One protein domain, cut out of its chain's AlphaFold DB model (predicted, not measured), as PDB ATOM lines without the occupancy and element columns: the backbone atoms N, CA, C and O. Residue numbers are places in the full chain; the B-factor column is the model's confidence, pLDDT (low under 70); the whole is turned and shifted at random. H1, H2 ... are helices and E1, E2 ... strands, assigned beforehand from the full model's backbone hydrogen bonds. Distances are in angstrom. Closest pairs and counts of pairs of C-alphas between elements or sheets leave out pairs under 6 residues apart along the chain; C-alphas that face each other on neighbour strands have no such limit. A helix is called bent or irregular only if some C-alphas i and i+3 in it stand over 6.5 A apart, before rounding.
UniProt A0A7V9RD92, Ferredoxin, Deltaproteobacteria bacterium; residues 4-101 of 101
ATOM      1  N   VAL A   4     121.597 152.226 105.995       97.69
ATOM      2  CA  VAL A   4     122.088 150.930 105.532       97.69
ATOM      3  C   VAL A   4     120.902 149.994 105.356       97.69
ATOM      4  O   VAL A   4     120.142 149.780 106.301       97.69
ATOM      5  N   ILE A   5     120.764 149.400 104.168       97.94
ATOM      6  CA  ILE A   5     119.837 148.283 103.954       97.94
ATOM      7  C   ILE A   5     120.539 146.979 104.333       97.94
ATOM      8  O   ILE A   5     121.630 146.688 103.839       97.94
ATOM      9  N   THR A   6     119.912 146.182 105.191       97.44
ATOM     10  CA  THR A   6     120.478 144.934 105.710       97.44
ATOM     11  C   THR A   6     120.009 143.700 104.942       97.44
ATOM     12  O   THR A   6     119.083 143.764 104.127       97.44
ATOM     13  N   LYS A   7     120.593 142.531 105.261       95.38
ATOM     14  CA  LYS A   7     120.154 141.224 104.725       95.38
ATOM     15  C   LYS A   7     118.656 140.927 104.946       95.38
ATOM     16  O   LYS A   7     118.131 140.048 104.276       95.38
ATOM     17  N   ALA A   8     117.955 141.641 105.835       95.12
ATOM     18  CA  ALA A   8     116.503 141.502 105.999       95.12
ATOM     19  C   ALA A   8     115.707 141.922 104.743       95.12
ATOM     20  O   ALA A   8     114.572 141.495 104.557       95.12
ATOM     21  N   CYS A   9     116.304 142.716 103.848       96.69
ATOM     22  CA  CYS A   9     115.692 143.098 102.571       96.69
ATOM     23  C   CYS A   9     115.715 141.969 101.523       96.69
ATOM     24  O   CYS A   9     114.931 142.011 100.567       96.69
ATOM     25  N   VAL A  10     116.599 140.974 101.691       95.31
ATOM     26  CA  VAL A  10     116.831 139.912 100.703       95.31
ATOM     27  C   VAL A  10     115.515 139.243 100.322       95.31
ATOM     28  O   VAL A  10     114.699 138.934 101.189       95.31
ATOM     29  N   ALA A  11     115.304 139.048  99.017       90.25
ATOM     30  CA  ALA A  11     114.119 138.425  98.420       90.25
ATOM     31  C   ALA A  11     112.776 139.164  98.624       90.25
ATOM     32  O   ALA A  11     111.835 138.905  97.876       90.25
ATOM     33  N   THR A  12     112.676 140.107  99.566       91.88
ATOM     34  CA  THR A  12     111.474 140.933  99.766       91.88
ATOM     35  C   THR A  12     111.476 142.109  98.798       91.88
ATOM     36  O   THR A  12     110.531 142.279  98.030       91.88
ATOM     37  N   CYS A  13     112.551 142.912  98.832       91.88
ATOM     38  CA  CYS A  13     112.783 144.068  97.960       91.88
ATOM     39  C   CYS A  13     111.501 144.848  97.624       91.88
ATOM     40  O   CYS A  13     111.173 144.992  96.454       91.88
ATOM     41  N   ASP A  14     110.743 145.293  98.634       93.94
ATOM     42  CA  ASP A  14     109.413 145.904  98.459       93.94
ATOM     43  C   ASP A  14     109.437 147.148  97.543       93.94
ATOM     44  O   ASP A  14     108.626 147.265  96.621       93.94
ATOM     45  N   THR A  15     110.469 147.981  97.711       95.62
ATOM     46  CA  THR A  15     110.761 149.238  96.996       95.62
ATOM     47  C   THR A  15     109.989 150.488  97.428       95.62
ATOM     48  O   THR A  15     110.216 151.537  96.821       95.62
ATOM     49  N   ALA A  16     109.171 150.453  98.488       96.00
ATOM     50  CA  ALA A  16     108.580 151.672  99.062       96.00
ATOM     51  C   ALA A  16     109.642 152.721  99.445       96.00
ATOM     52  O   ALA A  16     109.527 153.889  99.076       96.00
ATOM     53  N   CYS A  17     110.747 152.283 100.057       96.94
ATOM     54  CA  CYS A  17     111.872 153.146 100.423       96.94
ATOM     55  C   CYS A  17     112.498 153.901  99.237       96.94
ATOM     56  O   CYS A  17     112.989 155.011  99.424       96.94
ATOM     57  N   VAL A  18     112.468 153.328  98.025       97.00
ATOM     58  CA  VAL A  18     113.012 153.964  96.814       97.00
ATOM     59  C   VAL A  18     112.209 155.214  96.476       97.00
ATOM     60  O   VAL A  18     112.789 156.260  96.226       97.00
ATOM     61  N   SER A  19     110.877 155.128  96.533       95.12
ATOM     62  CA  SER A  19     109.991 156.262  96.239       95.12
ATOM     63  C   SER A  19     110.067 157.377  97.287       95.12
ATOM     64  O   SER A  19     109.686 158.506  97.000       95.12
ATOM     65  N   ALA A  20     110.508 157.058  98.503       96.56
ATOM     66  CA  ALA A  20     110.603 158.010  99.604       96.56
ATOM     67  C   ALA A  20     111.959 158.728  99.678       96.56
ATOM     68  O   ALA A  20     112.105 159.693 100.428       96.56
ATOM     69  N   CYS A  21     112.968 158.260  98.938       97.44
ATOM     70  CA  CYS A  21     114.300 158.845  98.980       97.44
ATOM     71  C   CYS A  21     114.339 160.169  98.192       97.44
ATOM     72  O   CYS A  21     114.151 160.150  96.981       97.44
ATOM     73  N   PRO A  22     114.653 161.320  98.816       96.62
ATOM     74  CA  PRO A  22     114.645 162.620  98.131       96.62
ATOM     75  C   PRO A  22     115.828 162.839  97.175       96.62
ATOM     76  O   PRO A  22     115.863 163.837  96.461       96.62
ATOM     77  N   VAL A  23     116.825 161.953  97.208       97.31
ATOM     78  CA  VAL A  23     118.067 162.039  96.421       97.31
ATOM     79  C   VAL A  23     118.292 160.794  95.561       97.31
ATOM     80  O   VAL A  23     119.395 160.595  95.059       97.31
ATOM     81  N   ASP A  24     117.271 159.937  95.436       96.31
ATOM     82  CA  ASP A  24     117.285 158.720  94.616       96.31
ATOM     83  C   ASP A  24     118.516 157.813  94.841       96.31
ATOM     84  O   ASP A  24     119.016 157.158  93.928       96.31
ATOM     85  N   CYS A  25     119.021 157.742  96.080       97.00
ATOM     86  CA  CYS A  25     120.253 157.012  96.396       97.00
ATOM     87  C   CYS A  25     120.053 155.516  96.703       97.00
ATOM     88  O   CYS A  25     120.977 154.867  97.195       97.00
ATOM     89  N   ILE A  26     118.866 154.957  96.439       97.38
ATOM     90  CA  ILE A  26     118.534 153.551  96.717       97.38
ATOM     91  C   ILE A  26     118.387 152.780  95.407       97.38
ATOM     92  O   ILE A  26     117.446 153.008  94.649       97.38
ATOM     93  N   VAL A  27     119.287 151.827  95.159       95.69
ATOM     94  CA  VAL A  27     119.374 151.096  93.886       95.69
ATOM     95  C   VAL A  27     119.551 149.598  94.134       95.69
ATOM     96  O   VAL A  27     120.215 149.181  95.080       95.69
ATOM     97  N   GLY A  28     118.940 148.774  93.284       94.62
ATOM     98  CA  GLY A  28     119.155 147.328  93.231       94.62
ATOM     99  C   GLY A  28     119.784 146.911  91.897       94.62
ATOM    100  O   GLY A  28     119.845 147.712  90.967       94.62
ATOM    101  N   PRO A  29     120.251 145.660  91.759       92.00
ATOM    102  CA  PRO A  29     120.862 145.173  90.518       92.00
ATOM    103  C   PRO A  29     119.855 144.901  89.385       92.00
ATOM    104  O   PRO A  29     120.277 144.629  88.266       92.00
ATOM    105  N   VAL A  30     118.549 144.942  89.664       92.94
ATOM    106  CA  VAL A  30     117.468 144.749  88.683       92.94
ATOM    107  C   VAL A  30     116.710 146.073  88.515       92.94
ATOM    108  O   VAL A  30     116.503 146.765  89.518       92.94
ATOM    109  N   PRO A  31     116.279 146.434  87.290       93.12
ATOM    110  CA  PRO A  31     115.452 147.612  87.054       93.12
ATOM    111  C   PRO A  31     114.170 147.629  87.897       93.12
ATOM    112  O   PRO A  31     113.532 146.602  88.147       93.12
ATOM    113  N   LEU A  32     113.786 148.821  88.355       93.50
ATOM    114  CA  LEU A  32     112.675 148.998  89.291       93.50
ATOM    115  C   LEU A  32     111.317 148.611  88.687       93.50
ATOM    116  O   LEU A  32     110.451 148.099  89.394       93.50
ATOM    117  N   ASP A  33     111.128 148.852  87.395       94.00
ATOM    118  CA  ASP A  33     109.946 148.468  86.625       94.00
ATOM    119  C   ASP A  33     109.798 146.944  86.539       94.00
ATOM    120  O   ASP A  33     108.713 146.419  86.808       94.00
ATOM    121  N   GLU A  34     110.892 146.225  86.271       92.94
ATOM    122  CA  GLU A  34     110.902 144.760  86.283       92.94
ATOM    123  C   GLU A  34     110.545 144.233  87.678       92.94
ATOM    124  O   GLU A  34     109.652 143.395  87.818       92.94
ATOM    125  N   LEU A  35     111.164 144.771  88.730       93.06
ATOM    126  CA  LEU A  35     110.900 144.337  90.101       93.06
ATOM    127  C   LEU A  35     109.452 144.620  90.544       93.06
ATOM    128  O   LEU A  35     108.821 143.780  91.193       93.06
ATOM    129  N   ARG A  36     108.896 145.779  90.171       93.75
ATOM    130  CA  ARG A  36     107.506 146.165  90.478       93.75
ATOM    131  C   ARG A  36     106.471 145.395  89.663       93.75
ATOM    132  O   ARG A  36     105.335 145.281  90.116       93.75
ATOM    133  N   SER A  37     106.852 144.834  88.516       94.75
ATOM    134  CA  SER A  37     105.978 143.955  87.730       94.75
ATOM    135  C   SER A  37     105.732 142.592  88.394       94.75
ATOM    136  O   SER A  37     104.762 141.913  88.061       94.75
ATOM    137  N   VAL A  38     106.577 142.203  89.360       93.25
ATOM    138  CA  VAL A  38     106.470 140.936  90.094       93.25
ATOM    139  C   VAL A  38     105.792 141.163  91.456       93.25
ATOM    140  O   VAL A  38     106.287 141.977  92.254       93.25
ATOM    141  N   PRO A  39     104.693 140.444  91.770       93.62
ATOM    142  CA  PRO A  39     104.066 140.485  93.089       93.62
ATOM    143  C   PRO A  39     105.058 140.135  94.201       93.62
ATOM    144  O   PRO A  39     105.869 139.228  94.046       93.62
ATOM    145  N   ILE A  40     104.967 140.812  95.351       89.00
ATOM    146  CA  ILE A  40     105.902 140.625  96.480       89.00
ATOM    147  C   ILE A  40     105.990 139.154  96.914       89.00
ATOM    148  O   ILE A  40     107.078 138.670  97.208       89.00
ATOM    149  N   ALA A  41     104.866 138.431  96.886       91.06
ATOM    150  CA  ALA A  41     104.801 137.016  97.250       91.06
ATOM    151  C   ALA A  41     105.654 136.098  96.352       91.06
ATOM    152  O   ALA A  41     106.108 135.060  96.828       91.06
ATOM    153  N   ASP A  42     105.899 136.496  95.098       94.31
ATOM    154  CA  ASP A  42     106.639 135.713  94.101       94.31
ATOM    155  C   ASP A  42     108.115 136.143  93.982       94.31
ATOM    156  O   ASP A  42     108.932 135.475  93.333       94.31
ATOM    157  N   ARG A  43     108.492 137.274  94.602       92.19
ATOM    158  CA  ARG A  43     109.866 137.805  94.566       92.19
ATOM    159  C   ARG A  43     110.898 136.845  95.162       92.19
ATOM    160  O   ARG A  43     111.960 136.730  94.552       92.19
ATOM    161  N   PRO A  44     110.630 136.086  96.241       92.75
ATOM    162  CA  PRO A  44     111.596 135.112  96.742       92.75
ATOM    163  C   PRO A  44     111.925 133.988  95.760       92.75
ATOM    164  O   PRO A  44     113.055 133.508  95.738       92.75
ATOM    165  N   GLN A  45     110.972 133.575  94.925       92.94
ATOM    166  CA  GLN A  45     111.187 132.539  93.915       92.94
ATOM    167  C   GLN A  45     111.864 133.114  92.671       92.94
ATOM    168  O   GLN A  45     112.721 132.461  92.076       92.94
ATOM    169  N   ARG A  46     111.496 134.337  92.274       92.69
ATOM    170  CA  ARG A  46     112.048 134.989  91.081       92.69
ATOM    171  C   ARG A  46     113.444 135.572  91.310       92.69
ATOM    172  O   ARG A  46     114.275 135.536  90.406       92.69
ATOM    173  N   PHE A  47     113.694 136.086  92.510       92.69
ATOM    174  CA  PHE A  47     114.869 136.871  92.879       92.69
ATOM    175  C   PHE A  47     115.416 136.478  94.275       92.69
ATOM    176  O   PHE A  47     115.523 137.325  95.165       92.69
ATOM    177  N   PRO A  48     115.808 135.210  94.499       90.06
ATOM    178  CA  PRO A  48     116.108 134.671  95.836       90.06
ATOM    179  C   PRO A  48     117.268 135.352  96.579       90.06
ATOM    180  O   PRO A  48     117.349 135.266  97.800       90.06
ATOM    181  N   GLY A  49     118.179 136.012  95.860       91.31
ATOM    182  CA  GLY A  49     119.341 136.708  96.430       91.31
ATOM    183  C   GLY A  49     119.341 138.216  96.194       91.31
ATOM    184  O   GLY A  49     120.362 138.863  96.410       91.31
ATOM    185  N   LEU A  50     118.237 138.772  95.694       94.44
ATOM    186  CA  LEU A  50     118.150 140.193  95.383       94.44
ATOM    187  C   LEU A  50     118.007 141.011  96.662       94.44
ATOM    188  O   LEU A  50     117.248 140.638  97.552       94.44
ATOM    189  N   GLN A  51     118.717 142.132  96.719       95.12
ATOM    190  CA  GLN A  51     118.657 143.122  97.786       95.12
ATOM    191  C   GLN A  51     118.807 144.520  97.167       95.12
ATOM    192  O   GLN A  51     119.460 144.684  96.134       95.12
ATOM    193  N   MET A  52     118.194 145.515  97.807       96.94
ATOM    194  CA  MET A  52     118.389 146.933  97.508       96.94
ATOM    195  C   MET A  52     119.559 147.490  98.334       96.94
ATOM    196  O   MET A  52     119.806 147.028  99.448       96.94
ATOM    197  N   PHE A  53     120.258 148.495  97.820       97.69
ATOM    198  CA  PHE A  53     121.420 149.102  98.471       97.69
ATOM    199  C   PHE A  53     121.283 150.624  98.513       97.69
ATOM    200  O   PHE A  53     120.731 151.218  97.590       97.69
ATOM    201  N   ILE A  54     121.796 151.245  99.575       98.00
ATOM    202  CA  ILE A  54     121.874 152.703  99.739       98.00
ATOM    203  C   ILE A  54     123.292 153.159  99.408       98.00
ATOM    204  O   ILE A  54     124.252 152.576  99.916       98.00
ATOM    205  N   ASP A  55     123.435 154.186  98.571       97.38
ATOM    206  CA  ASP A  55     124.738 154.796  98.301       97.38
ATOM    207  C   ASP A  55     125.155 155.670  99.490       97.38
ATOM    208  O   ASP A  55     124.533 156.716  99.720       97.38
ATOM    209  N   PRO A  56     126.195 155.283 100.252       96.38
ATOM    210  CA  PRO A  56     126.615 156.043 101.422       96.38
ATOM    211  C   PRO A  56     127.162 157.428 101.070       96.38
ATOM    212  O   PRO A  56     127.131 158.316 101.919       96.38
ATOM    213  N   ASP A  57     127.637 157.621  99.836       95.06
ATOM    214  CA  ASP A  57     128.205 158.893  99.384       95.06
ATOM    215  C   ASP A  57     127.113 159.897  98.970       95.06
ATOM    216  O   ASP A  57     127.340 161.106  99.000       95.06
ATOM    217  N   ALA A  58     125.927 159.409  98.590       96.00
ATOM    218  CA  ALA A  58     124.797 160.238  98.164       96.00
ATOM    219  C   ALA A  58     123.714 160.388  99.245       96.00
ATOM    220  O   ALA A  58     122.898 161.306  99.178       96.00
ATOM    221  N   CYS A  59     123.678 159.498 100.241       97.62
ATOM    222  CA  CYS A  59     122.727 159.580 101.343       97.62
ATOM    223  C   CYS A  59     122.922 160.867 102.163       97.62
ATOM    224  O   CYS A  59     124.019 161.167 102.626       97.62
ATOM    225  N   ILE A  60     121.828 161.598 102.393       96.69
ATOM    226  CA  ILE A  60     121.818 162.867 103.144       96.69
ATOM    227  C   ILE A  60     121.259 162.738 104.570       96.69
ATOM    228  O   ILE A  60     120.880 163.737 105.170       96.69
ATOM    229  N   ASP A  61     121.153 161.513 105.089       95.94
ATOM    230  CA  ASP A  61     120.693 161.228 106.459       95.94
ATOM    231  C   ASP A  61     119.298 161.807 106.815       95.94
ATOM    232  O   ASP A  61     119.058 162.323 107.902       95.94
ATOM    233  N   CYS A  62     118.343 161.749 105.876       95.69
ATOM    234  CA  CYS A  62     117.017 162.375 106.026       95.69
ATOM    235  C   CYS A  62     115.946 161.522 106.738       95.69
ATOM    236  O   CYS A  62     114.834 162.003 106.946       95.69
ATOM    237  N   ASN A  63     116.242 160.260 107.069       94.56
ATOM    238  CA  ASN A  63     115.332 159.279 107.689       94.56
ATOM    239  C   ASN A  63     114.082 158.862 106.882       94.56
ATOM    240  O   ASN A  63     113.389 157.929 107.276       94.56
ATOM    241  N   SER A  64     113.803 159.454 105.719       95.75
ATOM    242  CA  SER A  64     112.552 159.207 104.978       95.75
ATOM    243  C   SER A  64     112.330 157.758 104.529       95.75
ATOM    244  O   SER A  64     111.207 157.376 104.238       95.75
ATOM    245  N   CYS A  65     113.381 156.943 104.445       97.12
ATOM    246  CA  CYS A  65     113.274 155.561 103.978       97.12
ATOM    247  C   CYS A  65     113.010 154.536 105.091       97.12
ATOM    248  O   CYS A  65     112.531 153.445 104.781       97.12
ATOM    249  N   MET A  66     113.329 154.847 106.353       94.50
ATOM    250  CA  MET A  66     113.275 153.882 107.459       94.50
ATOM    251  C   MET A  66     111.846 153.390 107.710       94.50
ATOM    252  O   MET A  66     111.608 152.182 107.716       94.50
ATOM    253  N   ASP A  67     110.911 154.326 107.868       93.06
ATOM    254  CA  ASP A  67     109.516 154.039 108.231       93.06
ATOM    255  C   ASP A  67     108.719 153.394 107.086       93.06
ATOM    256  O   ASP A  67     107.682 152.772 107.303       93.06
ATOM    257  N   GLU A  68     109.235 153.486 105.862       96.12
ATOM    258  CA  GLU A  68     108.607 152.946 104.655       96.12
ATOM    259  C   GLU A  68     108.927 151.464 104.436       96.12
ATOM    260  O   GLU A  68     108.305 150.805 103.604       96.12
ATOM    261  N   CYS A  69     109.928 150.911 105.132       96.38
ATOM    262  CA  CYS A  69     110.333 149.528 104.924       96.38
ATOM    263  C   CYS A  69     109.425 148.559 105.707       96.38
ATOM    264  O   CYS A  69     109.555 148.464 106.929       96.38
ATOM    265  N   PRO A  70     108.593 147.729 105.043       94.38
ATOM    266  CA  PRO A  70     107.631 146.862 105.734       94.38
ATOM    267  C   PRO A  70     108.284 145.742 106.560       94.38
ATOM    268  O   PRO A  70     107.640 145.145 107.418       94.38
ATOM    269  N   VAL A  71     109.559 145.442 106.298       94.94
ATOM    270  CA  VAL A  71     110.347 144.413 106.997       94.94
ATOM    271  C   VAL A  71     111.432 145.006 107.899       94.94
ATOM    272  O   VAL A  71     112.307 144.273 108.352       94.94
ATOM    273  N   ALA A  72     111.402 146.324 108.136       95.62
ATOM    274  CA  ALA A  72     112.358 147.034 108.987       95.62
ATOM    275  C   ALA A  72     113.833 146.713 108.653       95.62
ATOM    276  O   ALA A  72     114.657 146.479 109.530       95.62
ATOM    277  N   ALA A  73     114.176 146.677 107.361       97.25
ATOM    278  CA  ALA A  73     115.525 146.330 106.906       97.25
ATOM    279  C   ALA A  73     116.495 147.523 106.854       97.25
ATOM    280  O   ALA A  73     117.634 147.344 106.427       97.25
ATOM    281  N   ILE A  74     116.058 148.725 107.231       97.69
ATOM    282  CA  ILE A  74     116.818 149.968 107.071       97.69
ATOM    283  C   ILE A  74     117.168 150.533 108.443       97.69
ATOM    284  O   ILE A  74     116.280 150.782 109.252       97.69
ATOM    285  N   TYR A  75     118.457 150.763 108.677       97.38
ATOM    286  CA  TYR A  75     118.977 151.309 109.931       97.38
ATOM    287  C   TYR A  75     119.999 152.410 109.641       97.38
ATOM    288  O   TYR A  75     120.745 152.281 108.664       97.38
ATOM    289  N   PRO A  76     120.096 153.467 110.462       96.75
ATOM    290  CA  PRO A  76     121.245 154.349 110.438       96.75
ATOM    291  C   PRO A  76     122.459 153.586 110.974       96.75
ATOM    292  O   PRO A  76     122.342 152.664 111.787       96.75
ATOM    293  N   GLU A  77     123.634 153.959 110.484       94.88
ATOM    294  CA  GLU A  77     124.901 153.295 110.799       94.88
ATOM    295  C   GLU A  77     125.183 153.167 112.309       94.88
ATOM    296  O   GLU A  77     125.731 152.155 112.750       94.88
ATOM    297  N   ASP A  78     124.783 154.155 113.108       93.62
ATOM    298  CA  ASP A  78     125.012 154.205 114.558       93.62
ATOM    299  C   ASP A  78     124.110 153.266 115.374       93.62
ATOM    300  O   ASP A  78     124.523 152.796 116.436       93.62
ATOM    301  N   SER A  79     122.911 152.956 114.878       94.88
ATOM    302  CA  SER A  79     121.975 152.021 115.519       94.88
ATOM    303  C   SER A  79     121.910 150.655 114.832       94.88
ATOM    304  O   SER A  79     121.111 149.798 115.219       94.88
ATOM    305  N   LEU A  80     122.780 150.413 113.846       95.19
ATOM    306  CA  LEU A  80     122.855 149.157 113.110       95.19
ATOM    307  C   LEU A  80     123.183 147.977 114.052       95.19
ATOM    308  O   LEU A  80     124.260 147.951 114.666       95.19
ATOM    309  N   PRO A  81     122.310 146.954 114.144       95.81
ATOM    310  CA  PRO A  81     122.569 145.798 114.993       95.81
ATOM    311  C   PRO A  81     123.868 145.079 114.609       95.81
ATOM    312  O   PRO A  81     124.227 144.976 113.435       95.81
ATOM    313  N   THR A  82     124.564 144.525 115.606       95.31
ATOM    314  CA  THR A  82     125.894 143.912 115.428       95.31
ATOM    315  C   THR A  82     125.933 142.844 114.335       95.31
ATOM    316  O   THR A  82     126.913 142.763 113.596       95.31
ATOM    317  N   GLU A  83     124.867 142.056 114.185       94.75
ATOM    318  CA  GLU A  83     124.771 141.015 113.154       94.75
ATOM    319  C   GLU A  83     124.729 141.554 111.714       94.75
ATOM    320  O   GLU A  83     125.052 140.825 110.775       94.75
ATOM    321  N   TYR A  84     124.352 142.823 111.542       96.19
ATOM    322  CA  TYR A  84     124.232 143.496 110.253       96.19
ATOM    323  C   TYR A  84     125.409 144.428 109.968       96.19
ATOM    324  O   TYR A  84     125.450 145.038 108.908       96.19
ATOM    325  N   LYS A  85     126.423 144.520 110.839       94.25
ATOM    326  CA  LYS A  85     127.583 145.407 110.604       94.25
ATOM    327  C   LYS A  85     128.294 145.155 109.271       94.25
ATOM    328  O   LYS A  85     128.817 146.084 108.668       94.25
ATOM    329  N   GLY A  86     128.274 143.917 108.771       94.75
ATOM    330  CA  GLY A  86     128.812 143.590 107.447       94.75
ATOM    331  C   GLY A  86     128.012 144.173 106.271       94.75
ATOM    332  O   GLY A  86     128.523 144.219 105.155       94.75
ATOM    333  N   ASP A  87     126.768 144.611 106.483       96.56
ATOM    334  CA  ASP A  87     125.942 145.250 105.453       96.56
ATOM    335  C   ASP A  87     126.430 146.662 105.093       96.56
ATOM    336  O   ASP A  87     126.251 147.067 103.944       96.56
ATOM    337  N   LEU A  88     127.129 147.368 105.995       95.12
ATOM    338  CA  LEU A  88     127.773 148.659 105.693       95.12
ATOM    339  C   LEU A  88     128.686 148.547 104.470       95.12
ATOM    340  O   LEU A  88     128.538 149.264 103.480       95.12
ATOM    341  N   ALA A  89     129.601 147.577 104.519       95.31
ATOM    342  CA  ALA A  89     130.534 147.322 103.433       95.31
ATOM    343  C   ALA A  89     129.813 146.868 102.159       95.31
ATOM    344  O   ALA A  89     130.197 147.300 101.075       95.31
ATOM    345  N   ARG A  90     128.759 146.047 102.277       95.31
ATOM    346  CA  ARG A  90     127.989 145.558 101.120       95.31
ATOM    347  C   ARG A  90     127.280 146.684 100.368       95.31
ATOM    348  O   ARG A  90     127.354 146.712  99.143       95.31
ATOM    349  N   ASN A  91     126.657 147.622 101.085       96.94
ATOM    350  CA  ASN A  91     126.001 148.787 100.483       96.94
ATOM    351  C   ASN A  91     127.023 149.647  99.729       96.94
ATOM    352  O   ASN A  91     126.868 149.880  98.533       96.94
ATOM    353  N   ALA A  92     128.129 150.015 100.382       96.00
ATOM    354  CA  ALA A  92     129.194 150.790  99.745       96.00
ATOM    355  C   ALA A  92     129.813 150.068  98.532       96.00
ATOM    356  O   ALA A  92     130.095 150.674  97.500       96.00
ATOM    357  N   GLU A  93     130.049 148.759  98.644       95.75
ATOM    358  CA  GLU A  93     130.695 147.976  97.594       95.75
ATOM    359  C   GLU A  93     129.862 147.884  96.316       95.75
ATOM    360  O   GLU A  93     130.443 147.944  95.230       95.75
ATOM    361  N   PHE A  94     128.534 147.796  96.429       95.19
ATOM    362  CA  PHE A  94     127.632 147.809  95.278       95.19
ATOM    363  C   PHE A  94     127.888 149.033  94.381       95.19
ATOM    364  O   PHE A  94     128.134 148.889  93.182       95.19
ATOM    365  N   PHE A  95     127.952 150.225  94.980       94.81
ATOM    366  CA  PHE A  95     128.174 151.471  94.246       94.81
ATOM    367  C   PHE A  95     129.632 151.693  93.851       94.81
ATOM    368  O   PHE A  95     129.892 152.219  92.770       94.81
ATOM    369  N   ARG A  96     130.605 151.233  94.651       93.94
ATOM    370  CA  ARG A  96     132.016 151.241  94.224       93.94
ATOM    371  C   ARG A  96     132.218 150.433  92.947       93.94
ATOM    372  O   ARG A  96     132.918 150.894  92.050       93.94
ATOM    373  N   ARG A  97     131.604 149.249  92.851       88.56
ATOM    374  CA  ARG A  97     131.663 148.414  91.642       88.56
ATOM    375  C   ARG A  97     130.963 149.085  90.464       88.56
ATOM    376  O   ARG A  97     131.550 149.133  89.392       88.56
ATOM    377  N   ALA A  98     129.772 149.647  90.676       83.44
ATOM    378  CA  ALA A  98     129.027 150.347  89.628       83.44
ATOM    379  C   ALA A  98     129.752 151.597  89.093       83.44
ATOM    380  O   ALA A  98     129.699 151.857  87.900       83.44
ATOM    381  N   ARG A  99     130.463 152.347  89.950       84.06
ATOM    382  CA  ARG A  99     131.276 153.518  89.560       84.06
ATOM    383  C   ARG A  99     132.594 153.162  88.860       84.06
ATOM    384  O   ARG A  99     133.206 154.035  88.256       84.06
ATOM    385  N   SER A 100     133.065 151.924  89.010       78.69
ATOM    386  CA  SER A 100     134.349 151.460  88.455       78.69
ATOM    387  C   SER A 100     134.199 150.715  87.124       78.69
ATOM    388  O   SER A 100     135.205 150.260  86.579       78.69
ATOM    389  N   ALA A 101     132.965 150.545  86.648       56.38
ATOM    390  CA  ALA A 101     132.612 149.922  85.376       56.38
ATOM    391  C   ALA A 101     132.306 150.998  84.326       56.38
ATOM    392  O   ALA A 101     132.637 150.751  83.146       56.38
TER     393      ALA A 101
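This is residues 4 to 101 of the 101 residues of the protein "Ferredoxin" of Deltaproteobacteria bacterium (UniProt A0A7V9RD92). Little regular structure: a core of loops has the long helix H4 along one side and the short helices H1, H2 and H3 towards the opposite side. The 98 printed residues hold H1, H2, H3, E1, H4 in that order, mostly helix, with only 39 residues in named elements. The whole is compact, radius of gyration of the C-alphas 12.7 A, spanning 33 by 31 by 26 A.

H4, residues 82 to 99, is apart from E1, residues 74 to 76. E1 pairs with no named strand, but residues 4 to 5 pair antiparallel with its residues 74 to 75. H2, residues 32 to 37, and H3, residues 40 to 46, are close but not clearly touching, closest C-alphas Leu 35 and Arg 43, 8.0 A, about perpendicular at 76 degrees. H1, residues 16 to 20, touches no helix. Every O i to N i+4 pair is within hydrogen-bond range in H1 and H2, 9 of 14 in H4, and 1 of 3 in H3, beside 3 of 4 O i to N i+3 pairs.

H4 runs 28.1 A from C-alpha 82 at (125.894, 143.912, 115.428) to C-alpha 99 at (131.276, 153.518, 89.560). H3 and H4 are irregular: C-alphas 41 and 44 are 7.1 A apart, 83 and 86 7.5 A.

The printed part has no cut. The links H1 to H2 and H3 to E1 are long. Residue 101 alone has pLDDT under 70.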